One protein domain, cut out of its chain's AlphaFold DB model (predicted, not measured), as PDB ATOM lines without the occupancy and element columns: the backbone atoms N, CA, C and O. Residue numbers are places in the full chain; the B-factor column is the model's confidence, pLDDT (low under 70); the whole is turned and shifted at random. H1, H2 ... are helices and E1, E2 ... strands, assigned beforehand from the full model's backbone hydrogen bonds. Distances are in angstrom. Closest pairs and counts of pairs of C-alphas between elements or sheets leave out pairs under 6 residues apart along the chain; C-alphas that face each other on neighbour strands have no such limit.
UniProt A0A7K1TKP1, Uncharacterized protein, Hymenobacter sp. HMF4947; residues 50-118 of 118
ATOM      1  N   THR A  50     155.050 168.020 125.978       86.19
ATOM      2  CA  THR A  50     156.149 168.898 126.362       86.19
ATOM      3  C   THR A  50     156.031 170.229 125.638       86.19
ATOM      4  O   THR A  50     155.747 170.307 124.444       86.19
ATOM      5  N   TYR A  51     156.270 171.298 126.386       87.50
ATOM      6  CA  TYR A  51     156.177 172.679 125.937       87.50
ATOM      7  C   TYR A  51     157.548 173.319 125.965       87.50
ATOM      8  O   TYR A  51     158.371 172.982 126.812       87.50
ATOM      9  N   HIS A  52     157.798 174.294 125.094       87.75
ATOM     10  CA  HIS A  52     159.092 174.972 125.080       87.75
ATOM     11  C   HIS A  52     158.986 176.500 125.090       87.75
ATOM     12  O   HIS A  52     158.063 177.099 124.529       87.75
ATOM     13  N   LEU A  53     159.986 177.157 125.685       84.38
ATOM     14  CA  LEU A  53     160.159 178.608 125.625       84.38
ATOM     15  C   LEU A  53     161.070 178.990 124.444       84.38
ATOM     16  O   LEU A  53     162.273 179.195 124.595       84.38
ATOM     17  N   GLY A  54     160.503 179.130 123.244       73.25
ATOM     18  CA  GLY A  54     161.228 179.558 122.037       73.25
ATOM     19  C   GLY A  54     160.294 180.116 120.960       73.25
ATOM     20  O   GLY A  54     159.096 179.860 121.003       73.25
ATOM     21  N   LYS A  55     160.827 180.901 120.011       68.19
ATOM     22  CA  LYS A  55     160.026 181.470 118.907       68.19
ATOM     23  C   LYS A  55     159.576 180.409 117.900       68.19
ATOM     24  O   LYS A  55     158.471 180.499 117.378       68.19
ATOM     25  N   GLU A  56     160.398 179.403 117.657       69.50
ATOM     26  CA  GLU A  56     160.156 178.393 116.625       69.50
ATOM     27  C   GLU A  56     159.972 177.022 117.262       69.50
ATOM     28  O   GLU A  56     160.591 176.746 118.296       69.50
ATOM     29  N   ALA A  57     159.160 176.166 116.641       64.69
ATOM     30  CA  ALA A  57     159.138 174.743 116.967       64.69
ATOM     31  C   ALA A  57     160.549 174.154 116.781       64.69
ATOM     32  O   ALA A  57     161.356 174.685 116.018       64.69
ATOM     33  N   THR A  58     160.899 173.096 117.511       61.44
ATOM     34  CA  THR A  58     162.150 172.359 117.251       61.44
ATOM     35  C   THR A  58     161.808 171.141 116.395       61.44
ATOM     36  O   THR A  58     161.199 170.211 116.930       61.44
ATOM     37  N   PRO A  59     162.166 171.120 115.097       59.16
ATOM     38  CA  PRO A  59     161.842 169.999 114.220       59.16
ATOM     39  C   PRO A  59     162.417 168.686 114.762       59.16
ATOM     40  O   PRO A  59     163.540 168.657 115.263       59.16
ATOM     41  N   GLY A  60     161.642 167.604 114.686       63.53
ATOM     42  CA  GLY A  60     162.099 166.254 115.041       63.53
ATOM     43  C   GLY A  60     162.293 165.971 116.536       63.53
ATOM     44  O   GLY A  60     162.697 164.867 116.880       63.53
ATOM     45  N   ARG A  61     162.007 166.926 117.434       62.81
ATOM     46  CA  ARG A  61     162.097 166.714 118.895       62.81
ATOM     47  C   ARG A  61     160.760 166.476 119.600       62.81
ATOM     48  O   ARG A  61     160.774 166.192 120.788       62.81
ATOM     49  N   GLY A  62     159.638 166.567 118.882       57.38
ATOM     50  CA  GLY A  62     158.321 166.200 119.417       57.38
ATOM     51  C   GLY A  62     157.773 167.126 120.507       57.38
ATOM     52  O   GLY A  62     156.948 166.686 121.294       57.38
ATOM     53  N   TYR A  63     158.224 168.385 120.585       62.56
ATOM     54  CA  TYR A  63     157.568 169.368 121.453       62.56
ATOM     55  C   TYR A  63     156.265 169.811 120.789       62.56
ATOM     56  O   TYR A  63     156.310 170.326 119.669       62.56
ATOM     57  N   ASP A  64     155.141 169.611 121.471       59.41
ATOM     58  CA  ASP A  64     153.812 169.837 120.900       59.41
ATOM     59  C   ASP A  64     153.541 171.327 120.664       59.41
ATOM     60  O   ASP A  64     153.059 171.703 119.600       59.41
ATOM     61  N   ASP A  65     153.889 172.190 121.632       68.69
ATOM     62  CA  ASP A  65     153.369 173.562 121.681       68.69
ATOM     63  C   ASP A  65     154.300 174.589 122.364       68.69
ATOM     64  O   ASP A  65     155.240 174.280 123.107       68.69
ATOM     65  N   ARG A  66     153.996 175.878 122.152       82.88
ATOM     66  CA  ARG A  66     154.664 176.998 122.836       82.88
ATOM     67  C   ARG A  66     154.184 177.115 124.284       82.88
ATOM     68  O   ARG A  66     152.991 177.286 124.537       82.88
ATOM     69  N   LEU A  67     155.123 177.197 125.228       87.50
ATOM     70  CA  LEU A  67     154.826 177.380 126.658       87.50
ATOM     71  C   LEU A  67     153.982 178.640 126.949       87.50
ATOM     72  O   LEU A  67     153.139 178.635 127.841       87.50
ATOM     73  N   THR A  68     154.163 179.704 126.157       88.06
ATOM     74  CA  THR A  68     153.358 180.941 126.230       88.06
ATOM     75  C   THR A  68     151.880 180.705 125.955       88.06
ATOM     76  O   THR A  68     151.043 181.345 126.578       88.06
ATOM     77  N   VAL A  69     151.556 179.795 125.033       86.12
ATOM     78  CA  VAL A  69     150.167 179.450 124.706       86.12
ATOM     79  C   VAL A  69     149.582 178.606 125.829       86.12
ATOM     80  O   VAL A  69     148.504 178.910 126.323       86.12
ATOM     81  N   ARG A  70     150.331 177.598 126.294       88.12
ATOM     82  CA  ARG A  70     149.857 176.664 127.320       88.12
ATOM     83  C   ARG A  70     149.511 177.331 128.651       88.12
ATOM     84  O   ARG A  70     148.522 176.950 129.274       88.12
ATOM     85  N   LEU A  71     150.338 178.274 129.099       88.06
ATOM     86  CA  LEU A  71     150.152 178.957 130.383       88.06
ATOM     87  C   LEU A  71     149.457 180.320 130.249       88.06
ATOM     88  O   LEU A  71     149.108 180.914 131.261       88.06
ATOM     89  N   GLY A  72     149.268 180.839 129.030       87.69
ATOM     90  CA  GLY A  72     148.662 182.158 128.805       87.69
ATOM     91  C   GLY A  72     149.500 183.332 129.333       87.69
ATOM     92  O   GLY A  72     148.975 184.417 129.567       87.69
ATOM     93  N   LEU A  73     150.801 183.124 129.551       87.06
ATOM     94  CA  LEU A  73     151.695 184.105 130.165       87.06
ATOM     95  C   LEU A  73     152.595 184.791 129.139       87.06
ATOM     96  O   LEU A  73     153.022 184.200 128.140       87.06
ATOM     97  N   SER A  74     152.963 186.040 129.441       87.81
ATOM     98  CA  SER A  74     153.975 186.759 128.668       87.81
ATOM     99  C   SER A  74     155.332 186.050 128.747       87.81
ATOM    100  O   SER A  74     155.661 185.391 129.739       87.81
ATOM    101  N   ARG A  75     156.171 186.230 127.719       86.38
ATOM    102  CA  ARG A  75     157.527 185.660 127.701       86.38
ATOM    103  C   ARG A  75     158.346 186.099 128.918       86.38
ATOM    104  O   ARG A  75     159.016 185.263 129.509       86.38
ATOM    105  N   SER A  76     158.271 187.372 129.301       85.88
ATOM    106  CA  SER A  76     158.975 187.919 130.469       85.88
ATOM    107  C   SER A  76     158.515 187.254 131.768       85.88
ATOM    108  O   SER A  76     159.339 186.852 132.584       85.88
ATOM    109  N   THR A  77     157.203 187.049 131.926       85.50
ATOM    110  CA  THR A  77     156.638 186.331 133.078       85.50
ATOM    111  C   THR A  77     157.131 184.888 133.125       85.50
ATOM    112  O   THR A  77     157.525 184.416 134.186       85.50
ATOM    113  N   LEU A  78     157.185 184.190 131.988       87.56
ATOM    114  CA  LEU A  78     157.733 182.831 131.933       87.56
ATOM    115  C   LEU A  78     159.223 182.784 132.262       87.56
ATOM    116  O   LEU A  78     159.655 181.866 132.948       87.56
ATOM    117  N   MET A  79     160.009 183.768 131.818       85.94
ATOM    118  CA  MET A  79     161.425 183.857 132.186       85.94
ATOM    119  C   MET A  79     161.609 184.024 133.696       85.94
ATOM    120  O   MET A  79     162.526 183.426 134.248       85.94
ATOM    121  N   LEU A  80     160.721 184.759 134.370       84.44
ATOM    122  CA  LEU A  80     160.696 184.823 135.832       84.44
ATOM    123  C   LEU A  80     160.307 183.473 136.450       84.44
ATOM    124  O   LEU A  80     161.008 182.996 137.330       84.44
ATOM    125  N   GLN A  81     159.243 182.819 135.971       85.06
ATOM    126  CA  GLN A  81     158.775 181.538 136.531       85.06
ATOM    127  C   GLN A  81     159.770 180.380 136.362       85.06
ATOM    128  O   GLN A  81     159.788 179.460 137.181       85.06
ATOM    129  N   LEU A  82     160.589 180.443 135.312       82.88
ATOM    130  CA  LEU A  82     161.695 179.530 135.026       82.88
ATOM    131  C   LEU A  82     163.014 179.965 135.696       82.88
ATOM    132  O   LEU A  82     164.049 179.366 135.432       82.88
ATOM    133  N   GLU A  83     163.003 181.015 136.522       79.44
ATOM    134  CA  GLU A  83     164.179 181.580 137.203       79.44
ATOM    135  C   GLU A  83     165.314 182.068 136.276       79.44
ATOM    136  O   GLU A  83     166.462 182.215 136.689       79.44
ATOM    137  N   LEU A  84     165.015 182.396 135.020       73.44
ATOM    138  CA  LEU A  84     166.016 182.765 134.007       73.44
ATOM    139  C   LEU A  84     166.533 184.203 134.130       73.44
ATOM    140  O   LEU A  84     167.475 184.580 133.437       73.44
ATOM    141  N   TRP A  85     165.909 185.023 134.977       64.62
ATOM    142  CA  TRP A  85     166.284 186.422 135.235       64.62
ATOM    143  C   TRP A  85     166.933 186.635 136.611       64.62
ATOM    144  O   TRP A  85     166.979 187.757 137.114       64.62
ATOM    145  N   ARG A  86     167.438 185.577 137.256       59.09
ATOM    146  CA  ARG A  86     167.995 185.686 138.608       59.09
ATOM    147  C   ARG A  86     169.372 186.365 138.626       59.09
ATOM    148  O   ARG A  86     170.383 185.751 138.309       59.09
ATOM    149  N   THR A  87     169.406 187.616 139.086       52.31
ATOM    150  CA  THR A  87     170.625 188.336 139.510       52.31
ATOM    151  C   THR A  87     170.677 188.631 141.017       52.31
ATOM    152  O   THR A  87     171.661 189.192 141.486       52.31
ATOM    153  N   GLY A  88     169.687 188.215 141.821       44.97
ATOM    154  CA  GLY A  88     169.736 188.433 143.273       44.97
ATOM    155  C   GLY A  88     168.626 187.757 144.085       44.97
ATOM    156  O   GLY A  88     167.460 188.115 143.972       44.97
ATOM    157  N   GLY A  89     169.017 186.796 144.931       42.19
ATOM    158  CA  GLY A  89     168.487 186.510 146.280       42.19
ATOM    159  C   GLY A  89     167.029 186.080 146.528       42.19
ATOM    160  O   GLY A  89     166.790 185.404 147.523       42.19
ATOM    161  N   GLY A  90     166.047 186.420 145.691       50.22
ATOM    162  CA  GLY A  90     164.635 186.062 145.907       50.22
ATOM    163  C   GLY A  90     164.259 184.756 145.205       50.22
ATOM    164  O   GLY A  90     164.671 184.538 144.067       50.22
ATOM    165  N   LYS A  91     163.532 183.840 145.863       51.62
ATOM    166  CA  LYS A  91     162.902 182.675 145.204       51.62
ATOM    167  C   LYS A  91     161.648 183.140 144.465       51.62
ATOM    168  O   LYS A  91     160.560 183.131 145.027       51.62
ATOM    169  N   THR A  92     161.809 183.565 143.221       53.41
ATOM    170  CA  THR A  92     160.700 183.768 142.287       53.41
ATOM    171  C   THR A  92     160.842 182.755 141.167       53.41
ATOM    172  O   THR A  92     161.546 183.002 140.198       53.41
ATOM    173  N   GLY A  93     160.190 181.606 141.336       60.50
ATOM    174  CA  GLY A  93     160.096 180.557 140.329       60.50
ATOM    175  C   GLY A  93     159.712 179.214 140.942       60.50
ATOM    176  O   GLY A  93     160.154 178.857 142.031       60.50
ATOM    177  N   GLY A  94     158.840 178.489 140.249       76.25
ATOM    178  CA  GLY A  94     158.372 177.160 140.661       76.25
ATOM    179  C   GLY A  94     158.089 176.232 139.483       76.25
ATOM    180  O   GLY A  94     157.681 175.091 139.684       76.25
ATOM    181  N   LEU A  95     158.297 176.707 138.249       87.19
ATOM    182  CA  LEU A  95     158.017 175.921 137.057       87.19
ATOM    183  C   LEU A  95     159.213 175.014 136.750       87.19
ATOM    184  O   LEU A  95     160.278 175.473 136.320       87.19
ATOM    185  N   ARG A  96     159.030 173.711 136.985       87.44
ATOM    186  CA  ARG A  96     160.051 172.693 136.707       87.44
ATOM    187  C   ARG A  96     160.311 172.617 135.206       87.44
ATOM    188  O   ARG A  96     159.375 172.594 134.411       87.44
ATOM    189  N   HIS A  97     161.584 172.581 134.827       88.38
ATOM    190  CA  HIS A  97     161.987 172.602 133.429       88.38
ATOM    191  C   HIS A  97     163.328 171.903 133.203       88.38
ATOM    192  O   HIS A  97     164.122 171.737 134.127       88.38
ATOM    193  N   ALA A  98     163.587 171.537 131.951       85.38
ATOM    194  CA  ALA A  98     164.848 170.976 131.487       85.38
ATOM    195  C   ALA A  98     165.440 171.830 130.357       85.38
ATOM    196  O   ALA A  98     164.713 172.440 129.569       85.38
ATOM    197  N   TRP A  99     166.770 171.859 130.254       83.75
ATOM    198  CA  TRP A  99     167.461 172.475 129.124       83.75
ATOM    199  C   TRP A  99     167.801 171.424 128.065       83.75
ATOM    200  O   TRP A  99     168.547 170.484 128.324       83.75
ATOM    201  N   ALA A 100     167.284 171.609 126.851       78.19
ATOM    202  CA  ALA A 100     167.513 170.711 125.717       78.19
ATOM    203  C   ALA A 100     167.776 171.496 124.415       78.19
ATOM    204  O   ALA A 100     167.231 171.178 123.357       78.19
ATOM    205  N   GLY A 101     168.549 172.587 124.512       77.50
ATOM    206  CA  GLY A 101     168.714 173.607 123.459       77.50
ATOM    207  C   GLY A 101     167.619 174.685 123.469       77.50
ATOM    208  O   GLY A 101     167.776 175.747 122.872       77.50
ATOM    209  N   LYS A 102     166.525 174.422 124.190       83.25
ATOM    210  CA  LYS A 102     165.488 175.361 124.634       83.25
ATOM    211  C   LYS A 102     165.071 174.951 126.050       83.25
ATOM    212  O   LYS A 102     165.334 173.817 126.454       83.25
ATOM    213  N   TYR A 103     164.408 175.845 126.778       85.75
ATOM    214  CA  TYR A 103     163.760 175.484 128.043       85.75
ATOM    215  C   TYR A 103     162.492 174.698 127.744       85.75
ATOM    216  O   TYR A 103     161.613 175.219 127.053       85.75
ATOM    217  N   VAL A 104     162.432 173.463 128.232       87.12
ATOM    218  CA  VAL A 104     161.338 172.511 128.030       87.12
ATOM    219  C   VAL A 104     160.630 172.275 129.356       87.12
ATOM    220  O   VAL A 104     161.283 172.110 130.383       87.12
ATOM    221  N   VAL A 105     159.305 172.251 129.329       88.56
ATOM    222  CA  VAL A 105     158.428 172.052 130.483       88.56
ATOM    223  C   VAL A 105     157.446 170.939 130.147       88.56
ATOM    224  O   VAL A 105     156.807 170.973 129.100       88.56
ATOM    225  N   GLU A 106     157.329 169.954 131.025       88.81
ATOM    226  CA  GLU A 106     156.359 168.865 130.885       88.81
ATOM    227  C   GLU A 106     154.954 169.322 131.305       88.81
ATOM    228  O   GLU A 106     154.807 170.169 132.189       88.81
ATOM    229  N   GLU A 107     153.909 168.727 130.728       88.62
ATOM    230  CA  GLU A 107     152.516 169.020 131.100       88.62
ATOM    231  C   GLU A 107     152.251 168.829 132.601       88.62
ATOM    232  O   GLU A 107     151.564 169.642 133.223       88.62
ATOM    233  N   ALA A 108     152.863 167.816 133.219       86.19
ATOM    234  CA  ALA A 108     152.778 167.609 134.663       86.19
ATOM    235  C   ALA A 108     153.262 168.838 135.456       86.19
ATOM    236  O   ALA A 108     152.582 169.280 136.383       86.19
ATOM    237  N   ALA A 109     154.382 169.441 135.048       88.31
ATOM    238  CA  ALA A 109     154.926 170.640 135.681       88.31
ATOM    239  C   ALA A 109     154.031 171.871 135.451       88.31
ATOM    240  O   ALA A 109     153.820 172.652 136.379       88.31
ATOM    241  N   CYS A 110     153.446 172.018 134.255       89.06
ATOM    242  CA  CYS A 110     152.441 173.052 133.982       89.06
ATOM    243  C   CYS A 110     151.234 172.925 134.925       89.06
ATOM    244  O   CYS A 110     150.804 173.915 135.514       89.06
ATOM    245  N   ARG A 111     150.699 171.711 135.105       88.62
ATOM    246  CA  ARG A 111     149.538 171.451 135.977       88.62
ATOM    247  C   ARG A 111     149.845 171.636 137.456       88.62
ATOM    248  O   ARG A 111     148.997 172.124 138.196       88.62
ATOM    249  N   GLU A 112     151.016 171.200 137.912       86.38
ATOM    250  CA  GLU A 112     151.488 171.439 139.282       86.38
ATOM    251  C   GLU A 112     151.577 172.939 139.566       86.38
ATOM    252  O   GLU A 112     151.040 173.408 140.567       86.38
ATOM    253  N   TRP A 113     152.180 173.696 138.646       87.44
ATOM    254  CA  TRP A 113     152.298 175.142 138.771       87.44
ATOM    255  C   TRP A 113     150.930 175.832 138.773       87.44
ATOM    256  O   TRP A 113     150.666 176.637 139.659       87.44
ATOM    257  N   LEU A 114     150.026 175.470 137.855       86.94
ATOM    258  CA  LEU A 114     148.667 176.026 137.805       86.94
ATOM    259  C   LEU A 114     147.863 175.734 139.080       86.94
ATOM    260  O   LEU A 114     147.090 176.581 139.509       86.94
ATOM    261  N   ARG A 115     148.059 174.563 139.703       84.19
ATOM    262  CA  ARG A 115     147.424 174.214 140.984       84.19
ATOM    263  C   ARG A 115     148.001 174.980 142.173       84.19
ATOM    264  O   ARG A 115     147.267 175.232 143.115       84.19
ATOM    265  N   GLY A 116     149.293 175.309 142.148       74.88
ATOM    266  CA  GLY A 116     149.946 176.105 143.193       74.88
ATOM    267  C   GLY A 116     149.834 177.622 143.003       74.88
ATOM    268  O   GLY A 116     150.206 178.367 143.904       74.88
ATOM    269  N   ALA A 117     149.376 178.077 141.832       59.00
ATOM    270  CA  ALA A 117     149.181 179.488 141.491       59.00
ATOM    271  C   ALA A 117     147.741 179.994 141.721       59.00
ATOM    272  O   ALA A 117     147.503 181.193 141.564       59.00
ATOM    273  N   ALA A 118     146.807 179.094 142.053       47.25
ATOM    274  CA  ALA A 118     145.430 179.386 142.457       47.25
ATOM    275  C   ALA A 118     145.317 179.451 143.987       47.25
ATOM    276  O   ALA A 118     144.510 180.275 144.469       47.25
TER     277      ALA A 118
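AT A GLANCE: This is residues 50 to 118 of the 118 residues of an uncharacterized protein of Hymenobacter sp. HMF4947 (UniProt A0A7K1TKP1). A short pair of antiparallel strands, E1 and E2, lies near the middle of a small domain made largely of loops, with three helices set round it that do not form a bundle. H1 sits beside E1, H2 lies near the Leu 53 end of E1 and near H1, and H3 leads off directly from the end of E2, while two long loops, residues 54 to 66 and residues 82 to 102, reach to opposite ends of the longest span. The printed part has 69 residues, with two named strands and three named helices in the order E1, H1, H2, E2, H3; the single sheet has the order E1 - E2. The class is mixed, helices and strands, although under half of the residues are in named elements. The whole is compact, with a radius of gyration of the C-alphas of 11.8 A, and the C-alphas span 37 by 27 by 19 A along their three main axes.

HOW THE PARTS SIT: The printed part begins with strand E1, residues 50 to 53, whose neighbour is strand E2, residues 103 to 106. The two are antiparallel, with 152 degrees between their N-to-C directions. C-alphas 50 and 106 face each other at 4.5 A, and C-alphas 53 and 103 do so at 5.3 A. N 51 and O 105 are within hydrogen-bond range at 2.8 A, as are N 53 and O 103 at 2.9 A. Two short pairings lie outside the named strands: residues 51 to 52 of E1 pair with residues 65 to 66, parallel, and residues 98 to 99 pair with residues 103 to 104 of E2, antiparallel. Helix H1, residues 67 to 71, follows, and its closest C-alphas to E1 are those of Leu 67 and Tyr 51, 4.9 A apart. Helix H2, residues 75 to 81, is close to H1 but not clearly touching it; their closest C-alphas, those of Thr 68 and Arg 75, are 6.5 A apart. The closest C-alphas of E1 and H2 are those of Leu 53 and Arg 75, 7.8 A apart. Helix H3, residues 107 to 116, is also close to H1 but not clearly touching it, the closest C-alphas being those of Leu 71 and Cys 110, 7.3 A apart. H2 and H3 are apart. Every O i to N i+4 pair is within hydrogen-bond range in H1, H2 and H3.

IN THESE COORDINATES: E1 runs from Thr 50, with its C-alpha at (156.149, 168.898, 126.362), to Leu 53, over 10.5 A. H1 runs from Leu 67 to Leu 71, and its first and last C-alphas are 6.2 A apart. H2 runs from Arg 75, with its C-alpha at (157.527, 185.660, 127.701), to Gln 81, over 9.8 A. E2 runs from Tyr 103 to Glu 106, over 10.3 A. H3 is the longest helix by residues; it runs from Glu 107 to Gly 116, whose C-alpha is at (149.946, 176.105, 143.193), over 14.2 A.

THE WHOLE: The two C-alphas farthest apart, those of Gly 60 and Gly 89, are 37.8 A from each other. The printed part has no cut and ends at Ala 118, the chain's last residue. The links from E1 to H1, 13 residues, and from H2 to E2, 21 residues, are long; those from H1 to H2 and from E2 to H3 are tight. The mean pLDDT of the printed part is 76.5. Confidence is low, under 70, at residues 55 to 65, 85 to 93 and 117 to 118 of this model.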